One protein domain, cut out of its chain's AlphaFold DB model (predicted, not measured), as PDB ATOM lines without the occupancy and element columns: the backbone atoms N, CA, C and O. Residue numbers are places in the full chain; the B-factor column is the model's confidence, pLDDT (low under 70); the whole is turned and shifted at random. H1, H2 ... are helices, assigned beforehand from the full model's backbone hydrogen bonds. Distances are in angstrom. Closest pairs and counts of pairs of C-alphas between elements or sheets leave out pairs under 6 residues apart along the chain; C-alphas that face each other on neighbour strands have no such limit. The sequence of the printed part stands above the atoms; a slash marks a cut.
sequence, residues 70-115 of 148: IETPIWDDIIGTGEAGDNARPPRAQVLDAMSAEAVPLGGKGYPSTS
ATOM      1  N   ILE A  70    -122.674 390.709 -18.399       89.69
ATOM      2  CA  ILE A  70    -122.443 392.088 -17.942       89.69
ATOM      3  C   ILE A  70    -122.107 392.962 -19.148       89.69
ATOM      4  O   ILE A  70    -121.189 392.619 -19.893       89.69
ATOM      5  N   GLU A  71    -122.793 394.093 -19.305       87.69
ATOM      6  CA  GLU A  71    -122.540 395.100 -20.346       87.69
ATOM      7  C   GLU A  71    -121.098 395.630 -20.237       87.69
ATOM      8  O   GLU A  71    -120.779 396.482 -19.408       87.69
ATOM      9  N   THR A  72    -120.200 395.071 -21.042       86.88
ATOM     10  CA  THR A  72    -118.770 395.402 -21.079       86.88
ATOM     11  C   THR A  72    -118.238 395.245 -22.504       86.88
ATOM     12  O   THR A  72    -118.817 394.479 -23.275       86.88
ATOM     13  N   PRO A  73    -117.116 395.891 -22.866       86.19
ATOM     14  CA  PRO A  73    -116.532 395.759 -24.206       86.19
ATOM     15  C   PRO A  73    -116.099 394.336 -24.596       86.19
ATOM     16  O   PRO A  73    -115.881 394.067 -25.765       86.19
ATOM     17  N   ILE A  74    -116.005 393.387 -23.649       83.75
ATOM     18  CA  ILE A  74    -115.598 391.997 -23.941       83.75
ATOM     19  C   ILE A  74    -116.517 391.306 -24.958       83.75
ATOM     20  O   ILE A  74    -116.121 390.352 -25.623       83.75
ATOM     21  N   TRP A  75    -117.763 391.765 -25.060       84.31
ATOM     22  CA  TRP A  75    -118.732 391.208 -25.989       84.31
ATOM     23  C   TRP A  75    -118.408 391.554 -27.433       84.31
ATOM     24  O   TRP A  75    -118.711 390.750 -28.304       84.31
ATOM     25  N   ASP A  76    -117.715 392.658 -27.691       82.62
ATOM     26  CA  ASP A  76    -117.346 393.046 -29.049       82.62
ATOM     27  C   ASP A  76    -116.426 391.981 -29.688       82.62
ATOM     28  O   ASP A  76    -116.557 391.687 -30.871       82.62
ATOM     29  N   ASP A  77    -115.601 391.288 -28.893       79.19
ATOM     30  CA  ASP A  77    -114.763 390.173 -29.363       79.19
ATOM     31  C   ASP A  77    -115.515 388.828 -29.422       79.19
ATOM     32  O   ASP A  77    -115.243 387.984 -30.275       79.19
ATOM     33  N   ILE A  78    -116.453 388.591 -28.496       78.12
ATOM     34  CA  ILE A  78    -117.173 387.306 -28.370       78.12
ATOM     35  C   ILE A  78    -118.309 387.202 -29.394       78.12
ATOM     36  O   ILE A  78    -118.563 386.133 -29.954       78.12
ATOM     37  N   ILE A  79    -119.023 388.305 -29.611       75.25
ATOM     38  CA  ILE A  79    -120.177 388.398 -30.503       75.25
ATOM     39  C   ILE A  79    -119.966 389.394 -31.651       75.25
ATOM     40  O   ILE A  79    -120.873 389.557 -32.453       75.25
ATOM     41  N   GLY A  80    -118.808 390.031 -31.812       66.38
ATOM     42  CA  GLY A  80    -118.618 391.011 -32.889       66.38
ATOM     43  C   GLY A  80    -119.426 392.302 -32.683       66.38
ATOM     44  O   GLY A  80    -120.377 392.355 -31.902       66.38
ATOM     45  N   THR A  81    -119.079 393.354 -33.427       58.84
ATOM     46  CA  THR A  81    -119.768 394.656 -33.340       58.84
ATOM     47  C   THR A  81    -121.038 394.748 -34.186       58.84
ATOM     48  O   THR A  81    -121.873 395.604 -33.917       58.84
ATOM     49  N   GLY A  82    -121.236 393.835 -35.143       56.06
ATOM     50  CA  GLY A  82    -122.382 393.845 -36.052       56.06
ATOM     51  C   GLY A  82    -122.459 395.136 -36.863       56.06
ATOM     52  O   GLY A  82    -123.285 395.997 -36.588       56.06
ATOM     53  N   GLU A  83    -121.589 395.271 -37.863       53.00
ATOM     54  CA  GLU A  83    -121.682 396.379 -38.815       53.00
ATOM     55  C   GLU A  83    -122.860 396.168 -39.782       53.00
ATOM     56  O   GLU A  83    -123.145 395.045 -40.218       53.00
ATOM     57  N   ALA A  84    -123.548 397.262 -40.114       51.28
ATOM     58  CA  ALA A  84    -124.690 397.277 -41.019       51.28
ATOM     59  C   ALA A  84    -124.242 397.041 -42.476       51.28
ATOM     60  O   ALA A  84    -123.638 397.906 -43.104       51.28
ATOM     61  N   GLY A  85    -124.562 395.868 -43.015       51.31
ATOM     62  CA  GLY A  85    -124.453 395.503 -44.430       51.31
ATOM     63  C   GLY A  85    -125.433 394.370 -44.745       51.31
ATOM     64  O   GLY A  85    -126.100 393.888 -43.839       51.31
ATOM     65  N   ASP A  86    -125.531 393.902 -45.988       51.25
ATOM     66  CA  ASP A  86    -126.601 392.978 -46.433       51.25
ATOM     67  C   ASP A  86    -126.624 391.588 -45.738       51.25
ATOM     68  O   ASP A  86    -127.543 390.802 -45.942       51.25
ATOM     69  N   ASN A  87    -125.653 391.305 -44.853       59.19
ATOM     70  CA  ASN A  87    -125.625 390.187 -43.896       59.19
ATOM     71  C   ASN A  87    -125.483 390.673 -42.433       59.19
ATOM     72  O   ASN A  87    -124.767 390.061 -41.636       59.19
ATOM     73  N   ALA A  88    -126.093 391.813 -42.091       57.50
ATOM     74  CA  ALA A  88    -125.887 392.520 -40.828       57.50
ATOM     75  C   ALA A  88    -126.162 391.603 -39.637       57.50
ATOM     76  O   ALA A  88    -127.296 391.187 -39.384       57.50
ATOM     77  N   ARG A  89    -125.115 391.322 -38.856       60.31
ATOM     78  CA  ARG A  89    -125.307 390.776 -37.517       60.31
ATOM     79  C   ARG A  89    -126.068 391.832 -36.705       60.31
ATOM     80  O   ARG A  89    -125.717 393.008 -36.802       60.31
ATOM     81  N   PRO A  90    -127.095 391.449 -35.927       65.88
ATOM     82  CA  PRO A  90    -127.839 392.401 -35.117       65.88
ATOM     83  C   PRO A  90    -126.895 393.232 -34.233       65.88
ATOM     84  O   PRO A  90    -125.885 392.695 -33.763       65.88
ATOM     85  N   PRO A  91    -127.219 394.517 -33.984       75.50
ATOM     86  CA  PRO A  91    -126.419 395.389 -33.136       75.50
ATOM     87  C   PRO A  91    -126.089 394.725 -31.802       75.50
ATOM     88  O   PRO A  91    -126.955 394.081 -31.199       75.50
ATOM     89  N   ARG A  92    -124.867 394.943 -31.296       80.88
ATOM     90  CA  ARG A  92    -124.372 394.327 -30.047       80.88
ATOM     91  C   ARG A  92    -125.390 394.374 -28.900       80.88
ATOM     92  O   ARG A  92    -125.577 393.391 -28.196       80.88
ATOM     93  N   ALA A  93    -126.091 395.501 -28.750       80.19
ATOM     94  CA  ALA A  93    -127.066 395.707 -27.687       80.19
ATOM     95  C   ALA A  93    -128.244 394.731 -27.800       80.19
ATOM     96  O   ALA A  93    -128.599 394.100 -26.811       80.19
ATOM     97  N   GLN A  94    -128.779 394.545 -29.012       82.19
ATOM     98  CA  GLN A  94    -129.884 393.621 -29.273       82.19
ATOM     99  C   GLN A  94    -129.465 392.171 -29.030       82.19
ATOM    100  O   GLN A  94    -130.226 391.401 -28.449       82.19
ATOM    101  N   VAL A  95    -128.236 391.806 -29.413       83.00
ATOM    102  CA  VAL A  95    -127.690 390.469 -29.135       83.00
ATOM    103  C   VAL A  95    -127.559 390.241 -27.632       83.00
ATOM    104  O   VAL A  95    -127.987 389.202 -27.137       83.00
ATOM    105  N   LEU A  96    -127.013 391.204 -26.889       83.75
ATOM    106  CA  LEU A  96    -126.859 391.080 -25.440       83.75
ATOM    107  C   LEU A  96    -128.195 391.056 -24.703       83.75
ATOM    108  O   LEU A  96    -128.322 390.322 -23.722       83.75
ATOM    109  N   ASP A  97    -129.187 391.808 -25.175       86.44
ATOM    110  CA  ASP A  97    -130.541 391.771 -24.626       86.44
ATOM    111  C   ASP A  97    -131.211 390.422 -24.886       86.44
ATOM    112  O   ASP A  97    -131.721 389.816 -23.945       86.44
ATOM    113  N   ALA A  98    -131.119 389.889 -26.107       85.12
ATOM    114  CA  ALA A  98    -131.646 388.566 -26.436       85.12
ATOM    115  C   ALA A  98    -130.965 387.456 -25.615       85.12
ATOM    116  O   ALA A  98    -131.643 386.650 -24.976       85.12
ATOM    117  N   MET A  99    -129.630 387.463 -25.547       85.19
ATOM    118  CA  MET A  99    -128.869 386.508 -24.734       85.19
ATOM    119  C   MET A  99    -129.235 386.602 -23.249       85.19
ATOM    120  O   MET A  99    -129.267 385.588 -22.556       85.19
ATOM    121  N   SER A 100    -129.494 387.809 -22.741       86.75
ATOM    122  CA  SER A 100    -129.854 388.009 -21.337       86.75
ATOM    123  C   SER A 100    -131.276 387.570 -21.035       86.75
ATOM    124  O   SER A 100    -131.488 386.921 -20.015       86.75
ATOM    125  N   ALA A 101    -132.229 387.867 -21.917       87.19
ATOM    126  CA  ALA A 101    -133.612 387.428 -21.776       87.19
ATOM    127  C   ALA A 101    -133.723 385.896 -21.739       87.19
ATOM    128  O   ALA A 101    -134.531 385.354 -20.989       87.19
ATOM    129  N   GLU A 102    -132.881 385.199 -22.504       84.81
ATOM    130  CA  GLU A 102    -132.844 383.736 -22.525       84.81
ATOM    131  C   GLU A 102    -132.060 383.146 -21.340       84.81
ATOM    132  O   GLU A 102    -132.521 382.222 -20.669       84.81
ATOM    133  N   ALA A 103    -130.852 383.654 -21.076       83.38
ATOM    134  CA  ALA A 103    -129.909 382.999 -20.170       83.38
ATOM    135  C   ALA A 103    -129.937 383.529 -18.727       83.38
ATOM    136  O   ALA A 103    -129.348 382.897 -17.842       83.38
ATOM    137  N   VAL A 104    -130.557 384.687 -18.472       88.31
ATOM    138  CA  VAL A 104    -130.621 385.310 -17.145       88.31
ATOM    139  C   VAL A 104    -132.055 385.224 -16.624       88.31
ATOM    140  O   VAL A 104    -132.924 385.911 -17.146       88.31
ATOM    141  N   PRO A 105    -132.327 384.468 -15.542       87.19
ATOM    142  CA  PRO A 105    -133.680 384.345 -14.986       87.19
ATOM    143  C   PRO A 105    -134.336 385.675 -14.583       87.19
ATOM    144  O   PRO A 105    -135.555 385.774 -14.535       87.19
ATOM    145  N   LEU A 106    -133.531 386.701 -14.289       86.56
ATOM    146  CA  LEU A 106    -133.996 388.060 -13.983       86.56
ATOM    147  C   LEU A 106    -134.284 388.906 -15.240       86.56
ATOM    148  O   LEU A 106    -134.629 390.076 -15.116       86.56
ATOM    149  N   GLY A 107    -134.116 388.338 -16.436       77.75
ATOM    150  CA  GLY A 107    -134.500 388.928 -17.718       77.75
ATOM    151  C   GLY A 107    -133.590 390.040 -18.242       77.75
ATOM    152  O   GLY A 107    -133.904 390.631 -19.269       77.75
ATOM    153  N   GLY A 108    -132.475 390.349 -17.572       84.88
ATOM    154  CA  GLY A 108    -131.617 391.475 -17.945       84.88
ATOM    155  C   GLY A 108    -130.129 391.234 -17.717       84.88
ATOM    156  O   GLY A 108    -129.725 390.458 -16.850       84.88
ATOM    157  N   LYS A 109    -129.305 391.934 -18.502       86.44
ATOM    158  CA  LYS A 109    -127.852 392.018 -18.315       86.44
ATOM    159  C   LYS A 109    -127.500 392.832 -17.072       86.44
ATOM    160  O   LYS A 109    -128.196 393.781 -16.711       86.44
ATOM    161  N   GLY A 110    -126.385 392.491 -16.433       86.12
ATOM    162  CA  GLY A 110    -125.793 393.322 -15.389       86.12
ATOM    163  C   GLY A 110    -124.962 394.469 -15.965       86.12
ATOM    164  O   GLY A 110    -124.587 394.463 -17.137       86.12
ATOM    165  N   TYR A 111    -124.609 395.430 -15.113       86.44
ATOM    166  CA  TYR A 111    -123.731 396.553 -15.455       86.44
ATOM    167  C   TYR A 111    -122.474 396.569 -14.570       86.44
ATOM    168  O   TYR A 111    -122.518 396.092 -13.429       86.44
ATOM    169  N   PRO A 112    -121.350 397.151 -15.020       83.12
ATOM    170  CA  PRO A 112    -120.134 397.251 -14.209       83.12
ATOM    171  C   PRO A 112    -120.373 397.947 -12.863       83.12
ATOM    172  O   PRO A 112    -119.857 397.503 -11.842       83.12
ATOM    173  N   SER A 113    -121.240 398.965 -12.840       78.31
ATOM    174  CA  SER A 113    -121.669 399.671 -11.624       78.31
ATOM    175  C   SER A 113    -122.408 398.775 -10.624       78.31
ATOM    176  O   SER A 113    -122.358 399.017  -9.423       78.31
ATOM    177  N   THR A 114    -123.070 397.724 -11.110       66.12
ATOM    178  CA  THR A 114    -123.802 396.746 -10.289       66.12
ATOM    179  C   THR A 114    -122.933 395.574  -9.838       66.12
ATOM    180  O   THR A 114    -123.371 394.760  -9.025       66.12
ATOM    181  N   SER A 115    -121.691 395.475 -10.330       55.62
ATOM    182  CA  SER A 115    -120.760 394.449  -9.863       55.62
ATOM    183  C   SER A 115    -120.444 394.697  -8.384       55.62
ATOM    184  O   SER A 115    -120.102 395.822  -8.011       55.62
TER     185      SER A 115
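Overview. This is residues 70 to 115 of the 148 residues of the protein "SDR family NAD(P)-dependent oxidoreductase" of Phenylobacterium sp. 20VBR1 (UniProt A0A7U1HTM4). There is little regular structure: two helices, H1 and the longer H2, meet nearly at a right angle where H2 begins, with a long loop, residues 80 to 91, towards one end of the long axis and an unnamed tail, residues 104 to 115, towards the other. The printed part has 46 residues, with H1 then H2 along the chain and no named strand. The class is all helix, with 18 residues in named elements. The whole is only just loose, close to compact, with a radius of gyration of the C-alphas of 11.5 A, and elongated, spanning 35 by 20 by 13 A.

Arrangement. H2, residues 92 to 103, touches H1, residues 74 to 79, with residues 92 to 95 alone. The closest C-alphas are those of Arg 92 and Asp 76, 7.2 A apart. Their lines are about perpendicular, at 82 degrees. In H1 and H2 every O i to N i+4 pair is within hydrogen-bond range.

Along the chain. H2 runs 16.0 A, from C-alpha 92 at (-124.372, 394.327, -30.047) to C-alpha 103 at (-129.909, 382.999, -20.170). H1 measures 8.8 A and begins at C-alpha 74, (-115.598, 391.997, -23.941).

Size, cuts and confidence. The C-alphas farthest apart, of Asp 86 and Ser 115, are 37.1 A apart. The link from H1 to H2 is long, and the printed part has no cut. Residues 80 to 90 and 114 to 115 have pLDDT under 70.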